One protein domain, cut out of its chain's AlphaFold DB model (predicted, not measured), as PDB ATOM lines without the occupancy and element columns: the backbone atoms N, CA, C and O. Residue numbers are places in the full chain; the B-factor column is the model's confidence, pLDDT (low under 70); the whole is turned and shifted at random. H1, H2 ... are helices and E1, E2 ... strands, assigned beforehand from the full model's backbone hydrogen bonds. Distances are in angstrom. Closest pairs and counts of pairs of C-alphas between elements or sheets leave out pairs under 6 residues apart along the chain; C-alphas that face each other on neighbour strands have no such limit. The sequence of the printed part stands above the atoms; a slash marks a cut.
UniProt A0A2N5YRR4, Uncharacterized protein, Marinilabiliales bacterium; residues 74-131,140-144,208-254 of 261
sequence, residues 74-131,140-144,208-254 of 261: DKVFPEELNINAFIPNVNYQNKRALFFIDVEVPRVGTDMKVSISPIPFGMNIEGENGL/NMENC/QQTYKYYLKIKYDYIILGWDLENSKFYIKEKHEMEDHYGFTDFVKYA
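What this domain is: This is residues 74 to 131, 140 to 144 and 208 to 254 of the 261 residues of an uncharacterized protein of Marinilabiliales bacterium (UniProt A0A2N5YRR4). Two antiparallel hairpins, E1 with E2 and E3 with E4, stand side by side in one strongly twisted sheet. The tiny helix H1 is over one face, while H2 and H3 gather beyond the end of the sheet where E2 ends. The printed part has 110 residues, with three named helices and four named strands in the order H1 E1 E2 H2 E3 E4 H3; the sheet order is E1 - E2 - E3 - E4. The class is mixed, helices and strands, with under half of the residues in named elements. The whole is compact, with a radius of gyration of the C-alphas of 14.8 A and spans of 44 by 37 by 29 A.

Where its parts are: H1 is residues 83 to 86, 5.7 A long, from C-alpha 83 at (37.538, 8.520, 29.288). E1 is residues 99 to 104, 16.5 A, and E2 residues 112 to 118, 19.8 A. H2 is residues 208 to 214, 9.7 A. E3 is residues 219 to 227, 22.1 A, and E4 residues 232 to 240, 23.8 A. H3, residues 247 to 253, 10.1 A, ends at (33.754, 28.065, 22.047).

How they stand to each other: H1 is on the sheet at a height of 7.3 A; its closest C-alphas to E3 are Phe 86 and Tyr 219, 4.8 A. Across the antiparallel neighbours E1 and E2, N 102 and O 115 are within hydrogen-bond range at 2.8 A, as are N 114 and O 222 across E2 and E3, 2.8 A, and N 225 and O 234 across E3 and E4, 2.9 A. H2 only grazes the sheet, with residues 210 to 214. H3 is not on the sheet. H2 and H3 are close but not clearly touching, about perpendicular at 80 degrees; their closest C-alphas are Tyr 211 and Phe 247, 6.9 A. Each O i to N i+4 pair in H2 and H3 is within hydrogen-bond range; H1 is too short for one.

The domain as a whole: The farthest C-alphas, Glu 229 and Thr 248, are 46.7 A apart. Cuts leave gaps of 23.1 A between C-alphas 131 and 140 and 18.6 A between 144 and 208. The link from H1 to E1 is long, 12 residues. No printed residue is under 70 in pLDDT.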
ATOM      1  N   ASP A  74      50.574   7.272  34.712       92.75
ATOM      2  CA  ASP A  74      49.804   6.035  34.894       92.75
ATOM      3  C   ASP A  74      50.061   5.350  36.250       92.75
ATOM      4  O   ASP A  74      49.193   4.658  36.776       92.75
ATOM      5  N   LYS A  75      51.231   5.577  36.858       94.75
ATOM      6  CA  LYS A  75      51.575   5.108  38.212       94.75
ATOM      7  C   LYS A  75      51.137   6.072  39.314       94.75
ATOM      8  O   LYS A  75      51.170   5.698  40.488       94.75
ATOM      9  N   VAL A  76      50.807   7.313  38.964       96.06
ATOM     10  CA  VAL A  76      50.439   8.372  39.914       96.06
ATOM     11  C   VAL A  76      48.930   8.574  39.946       96.06
ATOM     12  O   VAL A  76      48.352   8.680  41.028       96.06
ATOM     13  N   PHE A  77      48.282   8.599  38.788       96.69
ATOM     14  CA  PHE A  77      46.836   8.684  38.661       96.69
ATOM     15  C   PHE A  77      46.169   7.310  38.770       96.69
ATOM     16  O   PHE A  77      46.797   6.279  38.523       96.69
ATOM     17  N   PRO A  78      44.896   7.261  39.198       95.50
ATOM     18  CA  PRO A  78      44.160   6.008  39.226       95.50
ATOM     19  C   PRO A  78      43.906   5.515  37.794       95.50
ATOM     20  O   PRO A  78      43.599   6.316  36.916       95.50
ATOM     21  N   GLU A  79      43.971   4.200  37.564       93.25
ATOM     22  CA  GLU A  79      43.671   3.575  36.259       93.25
ATOM     23  C   GLU A  79      42.246   3.910  35.782       93.25
ATOM     24  O   GLU A  79      41.936   3.971  34.588       93.25
ATOM     25  N   GLU A  80      41.358   4.162  36.742       93.44
ATOM     26  CA  GLU A  80      39.989   4.596  36.530       93.44
ATOM     27  C   GLU A  80      39.885   6.014  35.949       93.44
ATOM     28  O   GLU A  80      38.819   6.351  35.432       93.44
ATOM     29  N   LEU A  81      40.949   6.831  35.994       94.06
ATOM     30  CA  LEU A  81      41.029   8.152  35.355       94.06
ATOM     31  C   LEU A  81      41.302   8.015  33.851       94.06
ATOM     32  O   LEU A  81      42.323   8.433  33.319       94.06
ATOM     33  N   ASN A  82      40.341   7.421  33.157       92.69
ATOM     34  CA  ASN A  82      40.303   7.331  31.703       92.69
ATOM     35  C   ASN A  82      39.020   7.993  31.172       92.69
ATOM     36  O   ASN A  82      38.252   8.583  31.931       92.69
ATOM     37  N   ILE A  83      38.738   7.894  29.868       93.62
ATOM     38  CA  ILE A  83      37.538   8.520  29.288       93.62
ATOM     39  C   ILE A  83      36.231   8.072  29.974       93.62
ATOM     40  O   ILE A  83      35.298   8.866  30.086       93.62
ATOM     41  N   ASN A  84      36.160   6.837  30.497       94.31
ATOM     42  CA  ASN A  84      34.985   6.332  31.217       94.31
ATOM     43  C   ASN A  84      34.804   6.973  32.595       94.31
ATOM     44  O   ASN A  84      33.720   6.871  33.180       94.31
ATOM     45  N   ALA A  85      35.830   7.651  33.118       95.56
ATOM     46  CA  ALA A  85      35.707   8.448  34.327       95.56
ATOM     47  C   ALA A  85      34.671   9.565  34.141       95.56
ATOM     48  O   ALA A  85      33.910   9.803  35.079       95.56
ATOM     49  N   PHE A  86      34.616  10.141  32.929       97.25
ATOM     50  CA  PHE A  86      33.773  11.271  32.518       97.25
ATOM     51  C   PHE A  86      32.567  10.851  31.662       97.25
ATOM     52  O   PHE A  86      31.473  11.387  31.834       97.25
ATOM     53  N   ILE A  87      32.738   9.868  30.769       96.06
ATOM     54  CA  ILE A  87      31.717   9.347  29.842       96.06
ATOM     55  C   ILE A  87      31.460   7.861  30.149       96.06
ATOM     56  O   ILE A  87      32.095   6.990  29.551       96.06
ATOM     57  N   PRO A  88      30.543   7.519  31.071       94.50
ATOM     58  CA  PRO A  88      30.318   6.129  31.454       94.50
ATOM     59  C   PRO A  88      29.905   5.236  30.276       94.50
ATOM     60  O   PRO A  88      29.066   5.616  29.459       94.50
ATOM     61  N   ASN A  89      30.420   4.004  30.251       89.56
ATOM     62  CA  ASN A  89      30.093   2.966  29.264       89.56
ATOM     63  C   ASN A  89      30.451   3.331  27.817       89.56
ATOM     64  O   ASN A  89      29.795   2.879  26.872       89.56
ATOM     65  N   VAL A  90      31.488   4.144  27.626       90.12
ATOM     66  CA  VAL A  90      31.972   4.472  26.295       90.12
ATOM     67  C   VAL A  90      33.062   3.496  25.866       90.12
ATOM     68  O   VAL A  90      34.041   3.251  26.565       90.12
ATOM     69  N   ASN A  91      32.895   2.927  24.675       86.75
ATOM     70  CA  ASN A  91      33.932   2.136  24.026       86.75
ATOM     71  C   ASN A  91      34.537   2.970  22.896       86.75
ATOM     72  O   ASN A  91      33.979   3.048  21.798       86.75
ATOM     73  N   TYR A  92      35.640   3.655  23.190       83.69
ATOM     74  CA  TYR A  92      36.407   4.408  22.207       83.69
ATOM     75  C   TYR A  92      37.698   3.652  21.888       83.69
ATOM     76  O   TYR A  92      38.569   3.536  22.736       83.69
ATOM     77  N   GLN A  93      37.809   3.124  20.666       79.69
ATOM     78  CA  GLN A  93      38.917   2.240  20.267       79.69
ATOM     79  C   GLN A  93      39.973   2.916  19.383       79.69
ATOM     80  O   GLN A  93      40.830   2.239  18.817       79.69
ATOM     81  N   ASN A  94      39.905   4.236  19.203       81.06
ATOM     82  CA  ASN A  94      40.897   4.950  18.405       81.06
ATOM     83  C   ASN A  94      42.078   5.378  19.293       81.06
ATOM     84  O   ASN A  94      41.892   5.690  20.467       81.06
ATOM     85  N   LYS A  95      43.281   5.409  18.712       83.81
ATOM     86  CA  LYS A  95      44.513   5.882  19.364       83.81
ATOM     87  C   LYS A  95      44.604   7.407  19.451       83.81
ATOM     88  O   LYS A  95      45.468   7.937  20.136       83.81
ATOM     89  N   ARG A  96      43.747   8.117  18.719       90.19
ATOM     90  CA  ARG A  96      43.671   9.576  18.764       90.19
ATOM     91  C   ARG A  96      42.846  10.029  19.964       90.19
ATOM     92  O   ARG A  96      41.693   9.625  20.096       90.19
ATOM     93  N   ALA A  97      43.389  10.925  20.778       95.19
ATOM     94  CA  ALA A  97      42.637  11.602  21.821       95.19
ATOM     95  C   ALA A  97      41.578  12.542  21.216       95.19
ATOM     96  O   ALA A  97      41.854  13.297  20.281       95.19
ATOM     97  N   LEU A  98      40.355  12.494  21.751       96.06
ATOM     98  CA  LEU A  98      39.323  13.505  21.488       96.06
ATOM     99  C   LEU A  98      39.320  14.585  22.567       96.06
ATOM    100  O   LEU A  98      38.978  15.733  22.290       96.06
ATOM    101  N   PHE A  99      39.691  14.199  23.784       97.06
ATOM    102  CA  PHE A  99      39.702  15.058  24.953       97.06
ATOM    103  C   PHE A  99      41.063  14.997  25.641       97.06
ATOM    104  O   PHE A  99      41.774  13.996  25.544       97.06
ATOM    105  N   PHE A 100      41.397  16.051  26.370       97.56
ATOM    106  CA  PHE A 100      42.458  16.044  27.367       97.56
ATOM    107  C   PHE A 100      41.863  16.274  28.753       97.56
ATOM    108  O   PHE A 100      40.737  16.767  28.875       97.56
ATOM    109  N   ILE A 101      42.624  15.913  29.785       97.25
ATOM    110  CA  ILE A 101      42.343  16.378  31.139       97.25
ATOM    111  C   ILE A 101      43.061  17.693  31.426       97.25
ATOM    112  O   ILE A 101      44.244  17.854  31.126       97.25
ATOM    113  N   ASP A 102      42.346  18.607  32.063       97.12
ATOM    114  CA  ASP A 102      42.916  19.784  32.695       97.12
ATOM    115  C   ASP A 102      42.932  19.587  34.212       97.12
ATOM    116  O   ASP A 102      41.998  19.002  34.757       97.12
ATOM    117  N   VAL A 103      43.986  20.035  34.897       97.31
ATOM    118  CA  VAL A 103      44.126  19.837  36.345       97.31
ATOM    119  C   VAL A 103      44.348  21.161  37.048       97.31
ATOM    120  O   VAL A 103      45.199  21.962  36.664       97.31
ATOM    121  N   GLU A 104      43.611  21.354  38.134       97.94
ATOM    122  CA  GLU A 104      43.818  22.450  39.067       97.94
ATOM    123  C   GLU A 104      44.641  21.912  40.238       97.94
ATOM    124  O   GLU A 104      44.131  21.210  41.117       97.94
ATOM    125  N   VAL A 105      45.941  22.214  40.223       97.50
ATOM    126  CA  VAL A 105      46.860  21.828  41.297       97.50
ATOM    127  C   VAL A 105      46.477  22.581  42.579       97.50
ATOM    128  O   VAL A 105      46.438  23.816  42.560       97.50
ATOM    129  N   PRO A 106      46.204  21.885  43.700       96.50
ATOM    130  CA  PRO A 106      45.785  22.545  44.925       96.50
ATOM    131  C   PRO A 106      46.931  23.344  45.533       96.50
ATOM    132  O   PRO A 106      48.022  22.825  45.760       96.50
ATOM    133  N   ARG A 107      46.651  24.602  45.872       94.81
ATOM    134  CA  ARG A 107      47.558  25.424  46.682       94.81
ATOM    135  C   ARG A 107      47.607  24.971  48.141       94.81
ATOM    136  O   ARG A 107      48.654  25.026  48.774       94.81
ATOM    137  N   VAL A 108      46.459  24.571  48.689       92.44
ATOM    138  CA  VAL A 108      46.311  24.100  50.073       92.44
ATOM    139  C   VAL A 108      45.536  22.791  50.063       92.44
ATOM    140  O   VAL A 108      44.485  22.693  49.431       92.44
ATOM    141  N   GLY A 109      46.030  21.806  50.814       93.31
ATOM    142  CA  GLY A 109      45.472  20.457  50.826       93.31
ATOM    143  C   GLY A 109      45.976  19.615  49.656       93.31
ATOM    144  O   GLY A 109      46.935  19.973  48.982       93.31
ATOM    145  N   THR A 110      45.351  18.459  49.449       95.19
ATOM    146  CA  THR A 110      45.806  17.463  48.466       95.19
ATOM    147  C   THR A 110      44.728  17.044  47.472       95.19
ATOM    148  O   THR A 110      44.974  16.179  46.633       95.19
ATOM    149  N   ASP A 111      43.542  17.647  47.562       98.12
ATOM    150  CA  ASP A 111      42.450  17.391  46.632       98.12
ATOM    151  C   ASP A 111      42.710  18.152  45.328       98.12
ATOM    152  O   ASP A 111      42.761  19.379  45.319       98.12
ATOM    153  N   MET A 112      42.869  17.428  44.225       98.06
ATOM    154  CA  MET A 112      43.126  18.001  42.907       98.06
ATOM    155  C   MET A 112      41.877  17.882  42.040       98.06
ATOM    156  O   MET A 112      41.328  16.788  41.889       98.06
ATOM    157  N   LYS A 113      41.428  18.990  41.449       98.50
ATOM    158  CA  LYS A 113      40.312  18.965  40.498       98.50
ATOM    159  C   LYS A 113      40.831  18.629  39.106       98.50
ATOM    160  O   LYS A 113      41.831  19.183  38.664       98.50
ATOM    161  N   VAL A 114      40.142  17.715  38.432       98.38
ATOM    162  CA  VAL A 114      40.456  17.255  37.082       98.38
ATOM    163  C   VAL A 114      39.226  17.415  36.206       98.38
ATOM    164  O   VAL A 114      38.221  16.744  36.429       98.38
ATOM    165  N   SER A 115      39.314  18.284  35.211       97.94
ATOM    166  CA  SER A 115      38.242  18.574  34.258       97.94
ATOM    167  C   SER A 115      38.556  17.931  32.910       97.94
ATOM    168  O   SER A 115      39.717  17.658  32.607       97.94
ATOM    169  N   ILE A 116      37.540  17.687  32.086       96.75
ATOM    170  CA  ILE A 116      37.718  17.176  30.720       96.75
ATOM    171  C   ILE A 116      37.421  18.274  29.700       96.75
ATOM    172  O   ILE A 116      36.480  19.046  29.852       96.75
ATOM    173  N   SER A 117      38.211  18.365  28.632       96.75
ATOM    174  CA  SER A 117      37.974  19.342  27.563       96.75
ATOM    175  C   SER A 117      38.380  18.801  26.194       96.75
ATOM    176  O   SER A 117      39.266  17.947  26.116       96.75
ATOM    177  N   PRO A 118      37.731  19.231  25.094       97.19
ATOM    178  CA  PRO A 118      38.116  18.799  23.754       97.19
ATOM    179  C   PRO A 118      39.554  19.205  23.423       97.19
ATOM    180  O   PRO A 118      39.946  20.346  23.665       97.19
ATOM    181  N   ILE A 119      40.319  18.301  22.807       97.62
ATOM    182  CA  ILE A 119      41.599  18.656  22.177       97.62
ATOM    183  C   ILE A 119      41.329  19.736  21.114       97.62
ATOM    184  O   ILE A 119      40.360  19.584  20.359       97.62
ATOM    185  N   PRO A 120      42.163  20.789  20.999       97.06
ATOM    186  CA  PRO A 120      42.004  21.781  19.945       97.06
ATOM    187  C   PRO A 120      41.897  21.130  18.562       97.06
ATOM    188  O   PRO A 120      42.733  20.317  18.153       97.06
ATOM    189  N   PHE A 121      40.848  21.478  17.818       96.81
ATOM    190  CA  PHE A 121      40.637  20.914  16.491       96.81
ATOM    191  C   PHE A 121      41.788  21.301  15.573       96.81
ATOM    192  O   PHE A 121      42.165  22.463  15.505       96.81
ATOM    193  N   GLY A 122      42.326  20.322  14.850       95.00
ATOM    194  CA  GLY A 122      43.547  20.497  14.064       95.00
ATOM    195  C   GLY A 122      44.750  19.816  14.699       95.00
ATOM    196  O   GLY A 122      45.623  19.374  13.966       95.00
ATOM    197  N   MET A 123      44.751  19.607  16.018       95.69
ATOM    198  CA  MET A 123      45.800  18.840  16.686       95.69
ATOM    199  C   MET A 123      45.486  17.338  16.661       95.69
ATOM    200  O   MET A 123      44.356  16.893  16.899       95.69
ATOM    201  N   ASN A 124      46.495  16.535  16.347       94.69
ATOM    202  CA  ASN A 124      46.463  15.083  16.375       94.69
ATOM    203  C   ASN A 124      47.301  14.583  17.550       94.69
ATOM    204  O   ASN A 124      48.495  14.328  17.416       94.69
ATOM    205  N   ILE A 125      46.652  14.470  18.702       95.56
ATOM    206  CA  ILE A 125      47.269  14.025  19.946       95.56
ATOM    207  C   ILE A 125      46.980  12.540  20.137       95.56
ATOM    208  O   ILE A 125      45.838  12.097  19.983       95.56
ATOM    209  N   GLU A 126      48.017  11.763  20.436       92.81
ATOM    210  CA  GLU A 126      47.851  10.368  20.829       92.81
ATOM    211  C   GLU A 126      47.311  10.289  22.257       92.81
ATOM    212  O   GLU A 126      47.644  11.100  23.119       92.81
ATOM    213  N   GLY A 127      46.455   9.309  22.513       85.81
ATOM    214  CA  GLY A 127      45.925   9.067  23.844       85.81
ATOM    215  C   GLY A 127      45.300   7.692  23.947       85.81
ATOM    216  O   GLY A 127      44.878   7.088  22.954       85.81
ATOM    217  N   GLU A 128      45.216   7.188  25.167       80.75
ATOM    218  CA  GLU A 128      44.580   5.908  25.423       80.75
ATOM    219  C   GLU A 128      43.076   6.099  25.594       80.75
ATOM    220  O   GLU A 128      42.604   6.933  26.368       80.75
ATOM    221  N   ASN A 129      42.298   5.319  24.842       81.31
ATOM    222  CA  ASN A 129      40.836   5.346  24.890       81.31
ATOM    223  C   ASN A 129      40.235   6.749  24.666       81.31
ATOM    224  O   ASN A 129      39.154   7.050  25.162       81.31
ATOM    225  N   GLY A 130      40.900   7.610  23.890       87.75
ATOM    226  CA  GLY A 130      40.367   8.921  23.514       87.75
ATOM    227  C   GLY A 130      40.606  10.046  24.525       87.75
ATOM    228  O   GLY A 130      40.079  11.140  24.305       87.75
ATOM    229  N   LEU A 131      41.396   9.805  25.578       94.44
ATOM    230  CA  LEU A 131      41.797  10.799  26.575       94.44
ATOM    231  C   LEU A 131      43.327  10.960  26.595       94.44
ATOM    232  O   LEU A 131      44.053   9.971  26.506       94.44
ATOM    233  N   ASN A 140      57.933  20.703  14.765       85.69
ATOM    234  CA  ASN A 140      57.741  20.908  13.323       85.69
ATOM    235  C   ASN A 140      56.264  21.085  12.912       85.69
ATOM    236  O   ASN A 140      55.937  20.975  11.728       85.69
ATOM    237  N   MET A 141      55.351  21.270  13.870       89.62
ATOM    238  CA  MET A 141      53.895  21.340  13.671       89.62
ATOM    239  C   MET A 141      53.308  20.110  12.948       89.62
ATOM    240  O   MET A 141      52.233  20.167  12.353       89.62
ATOM    241  N   GLU A 142      54.003  18.968  12.979       89.69
ATOM    242  CA  GLU A 142      53.612  17.740  12.268       89.69
ATOM    243  C   GLU A 142      52.280  17.174  12.766       89.69
ATOM    244  O   GLU A 142      51.521  16.572  12.001       89.69
ATOM    245  N   ASN A 143      51.983  17.386  14.049       93.56
ATOM    246  CA  ASN A 143      50.726  16.978  14.658       93.56
ATOM    247  C   ASN A 143      49.604  18.010  14.475       93.56
ATOM    248  O   ASN A 143      48.505  17.773  14.969       93.56
ATOM    249  N   CYS A 144      49.837  19.119  13.774       93.88
ATOM    250  CA  CYS A 144      48.893  20.223  13.667       93.88
ATOM    251  C   CYS A 144      48.376  20.416  12.238       93.88
ATOM    252  O   CYS A 144      49.076  20.186  11.247       93.88
ATOM    253  N   GLN A 208      32.092  16.880  14.428       94.62
ATOM    254  CA  GLN A 208      30.798  16.236  14.684       94.62
ATOM    255  C   GLN A 208      30.912  15.008  15.593       94.62
ATOM    256  O   GLN A 208      30.040  14.771  16.429       94.62
ATOM    257  N   GLN A 209      31.956  14.198  15.421       94.12
ATOM    258  CA  GLN A 209      32.215  13.044  16.271       94.12
ATOM    259  C   GLN A 209      32.503  13.499  17.698       94.12
ATOM    260  O   GLN A 209      31.855  13.011  18.613       94.12
ATOM    261  N   THR A 210      33.405  14.458  17.883       95.94
ATOM    262  CA  THR A 210      33.767  14.997  19.198       95.94
ATOM    263  C   THR A 210      32.541  15.556  19.905       95.94
ATOM    264  O   THR A 210      32.295  15.192  21.049       95.94
ATOM    265  N   TYR A 211      31.679  16.295  19.199       97.19
ATOM    266  CA  TYR A 211      30.405  16.765  19.748       97.19
ATOM    267  C   TYR A 211      29.475  15.621  20.200       97.19
ATOM    268  O   TYR A 211      28.850  15.696  21.255       97.19
ATOM    269  N   LYS A 212      29.405  14.512  19.451       96.06
ATOM    270  CA  LYS A 212      28.621  13.330  19.866       96.06
ATOM    271  C   LYS A 212      29.152  12.669  21.137       96.06
ATOM    272  O   LYS A 212      28.371  12.009  21.819       96.06
ATOM    273  N   TYR A 213      30.453  12.762  21.410       95.94
ATOM    274  CA  TYR A 213      31.030  12.297  22.673       95.94
ATOM    275  C   TYR A 213      30.856  13.335  23.778       95.94
ATOM    276  O   TYR A 213      30.524  12.950  24.890       95.94
ATOM    277  N   TYR A 214      30.988  14.622  23.451       96.81
ATOM    278  CA  TYR A 214      30.721  15.732  24.358       96.81
ATOM    279  C   TYR A 214      29.321  15.617  24.959       96.81
ATOM    280  O   TYR A 214      29.213  15.560  26.168       96.81
ATOM    281  N   LEU A 215      28.282  15.400  24.142       96.94
ATOM    282  CA  LEU A 215      26.897  15.179  24.600       96.94
ATOM    283  C   LEU A 215      26.684  13.958  25.516       96.94
ATOM    284  O   LEU A 215      25.571  13.725  25.986       96.94
ATOM    285  N   LYS A 216      27.701  13.111  25.689       96.69
ATOM    286  CA  LYS A 216      27.657  11.934  26.565       96.69
ATOM    287  C   LYS A 216      28.473  12.130  27.838       96.69
ATOM    288  O   LYS A 216      28.481  11.218  28.668       96.69
ATOM    289  N   ILE A 217      29.182  13.249  27.976       97.25
ATOM    290  CA  ILE A 217      29.911  13.577  29.196       97.25
ATOM    291  C   ILE A 217      28.890  13.669  30.320       97.25
ATOM    292  O   ILE A 217      27.949  14.452  30.291       97.25
ATOM    293  N   LYS A 218      29.045  12.775  31.295       98.06
ATOM    294  CA  LYS A 218      28.198  12.752  32.480       98.06
ATOM    295  C   LYS A 218      28.795  13.615  33.580       98.06
ATOM    296  O   LYS A 218      28.044  14.226  34.329       98.06
ATOM    297  N   TYR A 219      30.120  13.629  33.691       98.19
ATOM    298  CA  TYR A 219      30.833  14.358  34.731       98.19
ATOM    299  C   TYR A 219      31.733  15.406  34.089       98.19
ATOM    300  O   TYR A 219      32.545  15.047  33.242       98.19
ATOM    301  N   ASP A 220      31.574  16.667  34.481       95.31
ATOM    302  CA  ASP A 220      32.383  17.788  33.979       95.31
ATOM    303  C   ASP A 220      33.786  17.766  34.604       95.31
ATOM    304  O   ASP A 220      34.810  17.875  33.926       95.31
ATOM    305  N   TYR A 221      33.832  17.495  35.911       98.19
ATOM    306  CA  TYR A 221      35.077  17.348  36.647       98.19
ATOM    307  C   TYR A 221      35.014  16.265  37.727       98.19
ATOM    308  O   TYR A 221      33.958  15.799  38.168       98.19
ATOM    309  N   ILE A 222      36.201  15.847  38.151       98.50
ATOM    310  CA  ILE A 222      36.460  14.813  39.145       98.50
ATOM    311  C   ILE A 222      37.404  15.402  40.188       98.50
ATOM    312  O   ILE A 222      38.367  16.078  39.839       98.50
ATOM    313  N   ILE A 223      37.149  15.131  41.464       98.62
ATOM    314  CA  ILE A 223      38.102  15.440  42.531       98.62
ATOM    315  C   ILE A 223      38.929  14.191  42.803       98.62
ATOM    316  O   ILE A 223      38.388  13.128  43.124       98.62
ATOM    317  N   LEU A 224      40.244  14.324  42.675       98.62
ATOM    318  CA  LEU A 224      41.204  13.312  43.075       98.62
ATOM    319  C   LEU A 224      41.704  13.603  44.484       98.62
ATOM    320  O   LEU A 224      42.136  14.714  44.764       98.62
ATOM    321  N   GLY A 225      41.679  12.597  45.352       98.44
ATOM    322  CA  GLY A 225      42.337  12.650  46.654       98.44
ATOM    323  C   GLY A 225      43.716  12.000  46.592       98.44
ATOM    324  O   GLY A 225      43.934  11.076  45.807       98.44
ATOM    325  N   TRP A 226      44.641  12.452  47.436       98.06
ATOM    326  CA  TRP A 226      45.959  11.830  47.582       98.06
ATOM    327  C   TRP A 226      45.936  10.706  48.623       98.06
ATOM    328  O   TRP A 226      45.579  10.933  49.782       98.06
ATOM    329  N   ASP A 227      46.330   9.497  48.225       97.56
ATOM    330  CA  ASP A 227      46.559   8.370  49.128       97.56
ATOM    331  C   ASP A 227      48.033   8.342  49.544       97.56
ATOM    332  O   ASP A 227      48.911   7.954  48.770       97.56
ATOM    333  N   LEU A 228      48.297   8.741  50.789       95.44
ATOM    334  CA  LEU A 228      49.640   8.763  51.364       95.44
ATOM    335  C   LEU A 228      50.269   7.363  51.437       95.44
ATOM    336  O   LEU A 228      51.473   7.222  51.225       95.44
ATOM    337  N   GLU A 229      49.470   6.330  51.721       95.00
ATOM    338  CA  GLU A 229      49.967   4.968  51.941       95.00
ATOM    339  C   GLU A 229      50.484   4.348  50.646       95.00
ATOM    340  O   GLU A 229      51.538   3.712  50.644       95.00
ATOM    341  N   ASN A 230      49.768   4.581  49.545       95.62
ATOM    342  CA  ASN A 230      50.129   4.073  48.222       95.62
ATOM    343  C   ASN A 230      50.887   5.094  47.362       95.62
ATOM    344  O   ASN A 230      51.389   4.742  46.295       95.62
ATOM    345  N   SER A 231      50.992   6.348  47.821       96.06
ATOM    346  CA  SER A 231      51.616   7.456  47.088       96.06
ATOM    347  C   SER A 231      51.048   7.591  45.668       96.06
ATOM    348  O   SER A 231      51.791   7.613  44.680       96.06
ATOM    349  N   LYS A 232      49.713   7.605  45.588       97.25
ATOM    350  CA  LYS A 232      48.897   7.583  44.364       97.25
ATOM    351  C   LYS A 232      47.620   8.405  44.581       97.25
ATOM    352  O   LYS A 232      47.105   8.474  45.694       97.25
ATOM    353  N   PHE A 233      47.063   8.974  43.519       98.31
ATOM    354  CA  PHE A 233      45.727   9.563  43.553       98.31
ATOM    355  C   PHE A 233      44.614   8.512  43.453       98.31
ATOM    356  O   PHE A 233      44.744   7.482  42.787       98.31
ATOM    357  N   TYR A 234      43.469   8.811  44.058       98.31
ATOM    358  CA  TYR A 234      42.230   8.054  43.904       98.31
ATOM    359  C   TYR A 234      41.074   8.988  43.549       98.31
ATOM    360  O   TYR A 234      41.087  10.167  43.899       98.31
ATOM    361  N   ILE A 235      40.055   8.468  42.862       98.25
ATOM    362  CA  ILE A 235      38.835   9.237  42.591       98.25
ATOM    363  C   ILE A 235      38.060   9.386  43.899       98.25
ATOM    364  O   ILE A 235      37.527   8.406  44.421       98.25
ATOM    365  N   LYS A 236      38.000  10.612  44.418       98.44
ATOM    366  CA  LYS A 236      37.276  10.955  45.643       98.44
ATOM    367  C   LYS A 236      35.819  11.281  45.335       98.44
ATOM    368  O   LYS A 236      34.920  10.721  45.956       98.44
ATOM    369  N   GLU A 237      35.587  12.144  44.347       98.19
ATOM    370  CA  GLU A 237      34.253  12.615  43.956       98.19
ATOM    371  C   GLU A 237      34.151  12.815  42.444       98.19
ATOM    372  O   GLU A 237      35.148  13.071  41.770       98.19
ATOM    373  N   LYS A 238      32.930  12.736  41.915       98.38
ATOM    374  CA  LYS A 238      32.604  13.068  40.526       98.38
ATOM    375  C   LYS A 238      31.452  14.058  40.518       98.38
ATOM    376  O   LYS A 238      30.458  13.823  41.203       98.38
ATOM    377  N   HIS A 239      31.577  15.112  39.727       98.19
ATOM    378  CA  HIS A 239      30.594  16.187  39.663       98.19
ATOM    379  C   HIS A 239      29.896  16.160  38.311       98.19
ATOM    380  O   HIS A 239      30.552  16.155  37.270       98.19
ATOM    381  N   GLU A 240      28.567  16.033  38.334       97.38
ATOM    382  CA  GLU A 240      27.765  15.883  37.117       97.38
ATOM    383  C   GLU A 240      27.774  17.166  36.279       97.38
ATOM    384  O   GLU A 240      27.793  18.274  36.808       97.38
ATOM    385  N   MET A 241      27.768  16.998  34.960       94.62
ATOM    386  CA  MET A 241      27.647  18.098  34.013       94.62
ATOM    387  C   MET A 241      26.206  18.615  34.010       94.62
ATOM    388  O   MET A 241      25.275  17.844  33.770       94.62
ATOM    389  N   GLU A 242      26.019  19.907  34.284       91.25
ATOM    390  CA  GLU A 242      24.680  20.499  34.425       91.25
ATOM    391  C   GLU A 242      23.954  20.648  33.083       91.25
ATOM    392  O   GLU A 242      22.768  20.332  32.984       91.25
ATOM    393  N   ASP A 243      24.659  21.110  32.048       92.25
ATOM    394  CA  ASP A 243      24.095  21.293  30.712       92.25
ATOM    395  C   ASP A 243      25.170  21.175  29.627       92.25
ATOM    396  O   ASP A 243      26.362  21.360  29.876       92.25
ATOM    397  N   HIS A 244      24.730  20.877  28.407       94.31
ATOM    398  CA  HIS A 244      25.577  20.819  27.228       94.31
ATOM    399  C   HIS A 244      25.231  21.946  26.266       94.31
ATOM    400  O   HIS A 244      24.069  22.187  25.943       94.31
ATOM    401  N   TYR A 245      26.259  22.574  25.704       93.00
ATOM    402  CA  TYR A 245      26.065  23.505  24.605       93.00
ATOM    403  C   TYR A 245      25.428  22.815  23.399       93.00
ATOM    404  O   TYR A 245      25.753  21.673  23.062       93.00
ATOM    405  N   GLY A 246      24.570  23.552  22.692       94.31
ATOM    406  CA  GLY A 246      24.167  23.178  21.344       94.31
ATOM    407  C   GLY A 246      25.372  23.157  20.397       94.31
ATOM    408  O   GLY A 246      26.401  23.777  20.660       94.31
ATOM    409  N   PHE A 247      25.245  22.471  19.259       93.44
ATOM    410  CA  PHE A 247      26.372  22.247  18.344       93.44
ATOM    411  C   PHE A 247      27.072  23.541  17.904       93.44
ATOM    412  O   PHE A 247      28.297  23.603  17.904       93.44
ATOM    413  N   THR A 248      26.309  24.580  17.558       90.88
ATOM    414  CA  THR A 248      26.874  25.867  17.131       90.88
ATOM    415  C   THR A 248      27.696  26.527  18.238       90.88
ATOM    416  O   THR A 248      28.807  26.977  17.970       90.88
ATOM    417  N   ASP A 249      27.197  26.536  19.477       93.44
ATOM    418  CA  ASP A 249      27.915  27.101  20.624       93.44
ATOM    419  C   ASP A 249      29.140  26.259  20.988       93.44
ATOM    420  O   ASP A 249      30.218  26.805  21.207       93.44
ATOM    421  N   PHE A 250      29.018  24.928  20.944       95.50
ATOM    422  CA  PHE A 250      30.151  24.021  21.105       95.50
ATOM    423  C   PHE A 250      31.273  24.353  20.111       95.50
ATOM    424  O   PHE A 250      32.423  24.502  20.509       95.50
ATOM    425  N   VAL A 251      30.954  24.525  18.823       94.69
ATOM    426  CA  VAL A 251      31.963  24.871  17.810       94.69
ATOM    427  C   VAL A 251      32.504  26.289  17.997       94.69
ATOM    428  O   VAL A 251      33.693  26.525  17.779       94.69
ATOM    429  N   LYS A 252      31.655  27.237  18.405       91.94
ATOM    430  CA  LYS A 252      32.047  28.628  18.649       91.94
ATOM    431  C   LYS A 252      33.071  28.748  19.777       91.94
ATOM    432  O   LYS A 252      34.022  29.512  19.626       91.94
ATOM    433  N   TYR A 253      32.880  28.011  20.871       93.44
ATOM    434  CA  TYR A 253      33.754  28.065  22.047       93.44
ATOM    435  C   TYR A 253      34.892  27.039  22.021       93.44
ATOM    436  O   TYR A 253      35.848  27.185  22.776       93.44
ATOM    437  N   ALA A 254      34.839  26.027  21.152       95.25
ATOM    438  CA  ALA A 254      35.948  25.096  20.986       95.25
ATOM    439  C   ALA A 254      37.186  25.781  20.394       95.25
ATOM    440  O   ALA A 254      37.088  26.633  19.506       95.25
TER     441      ALA A 254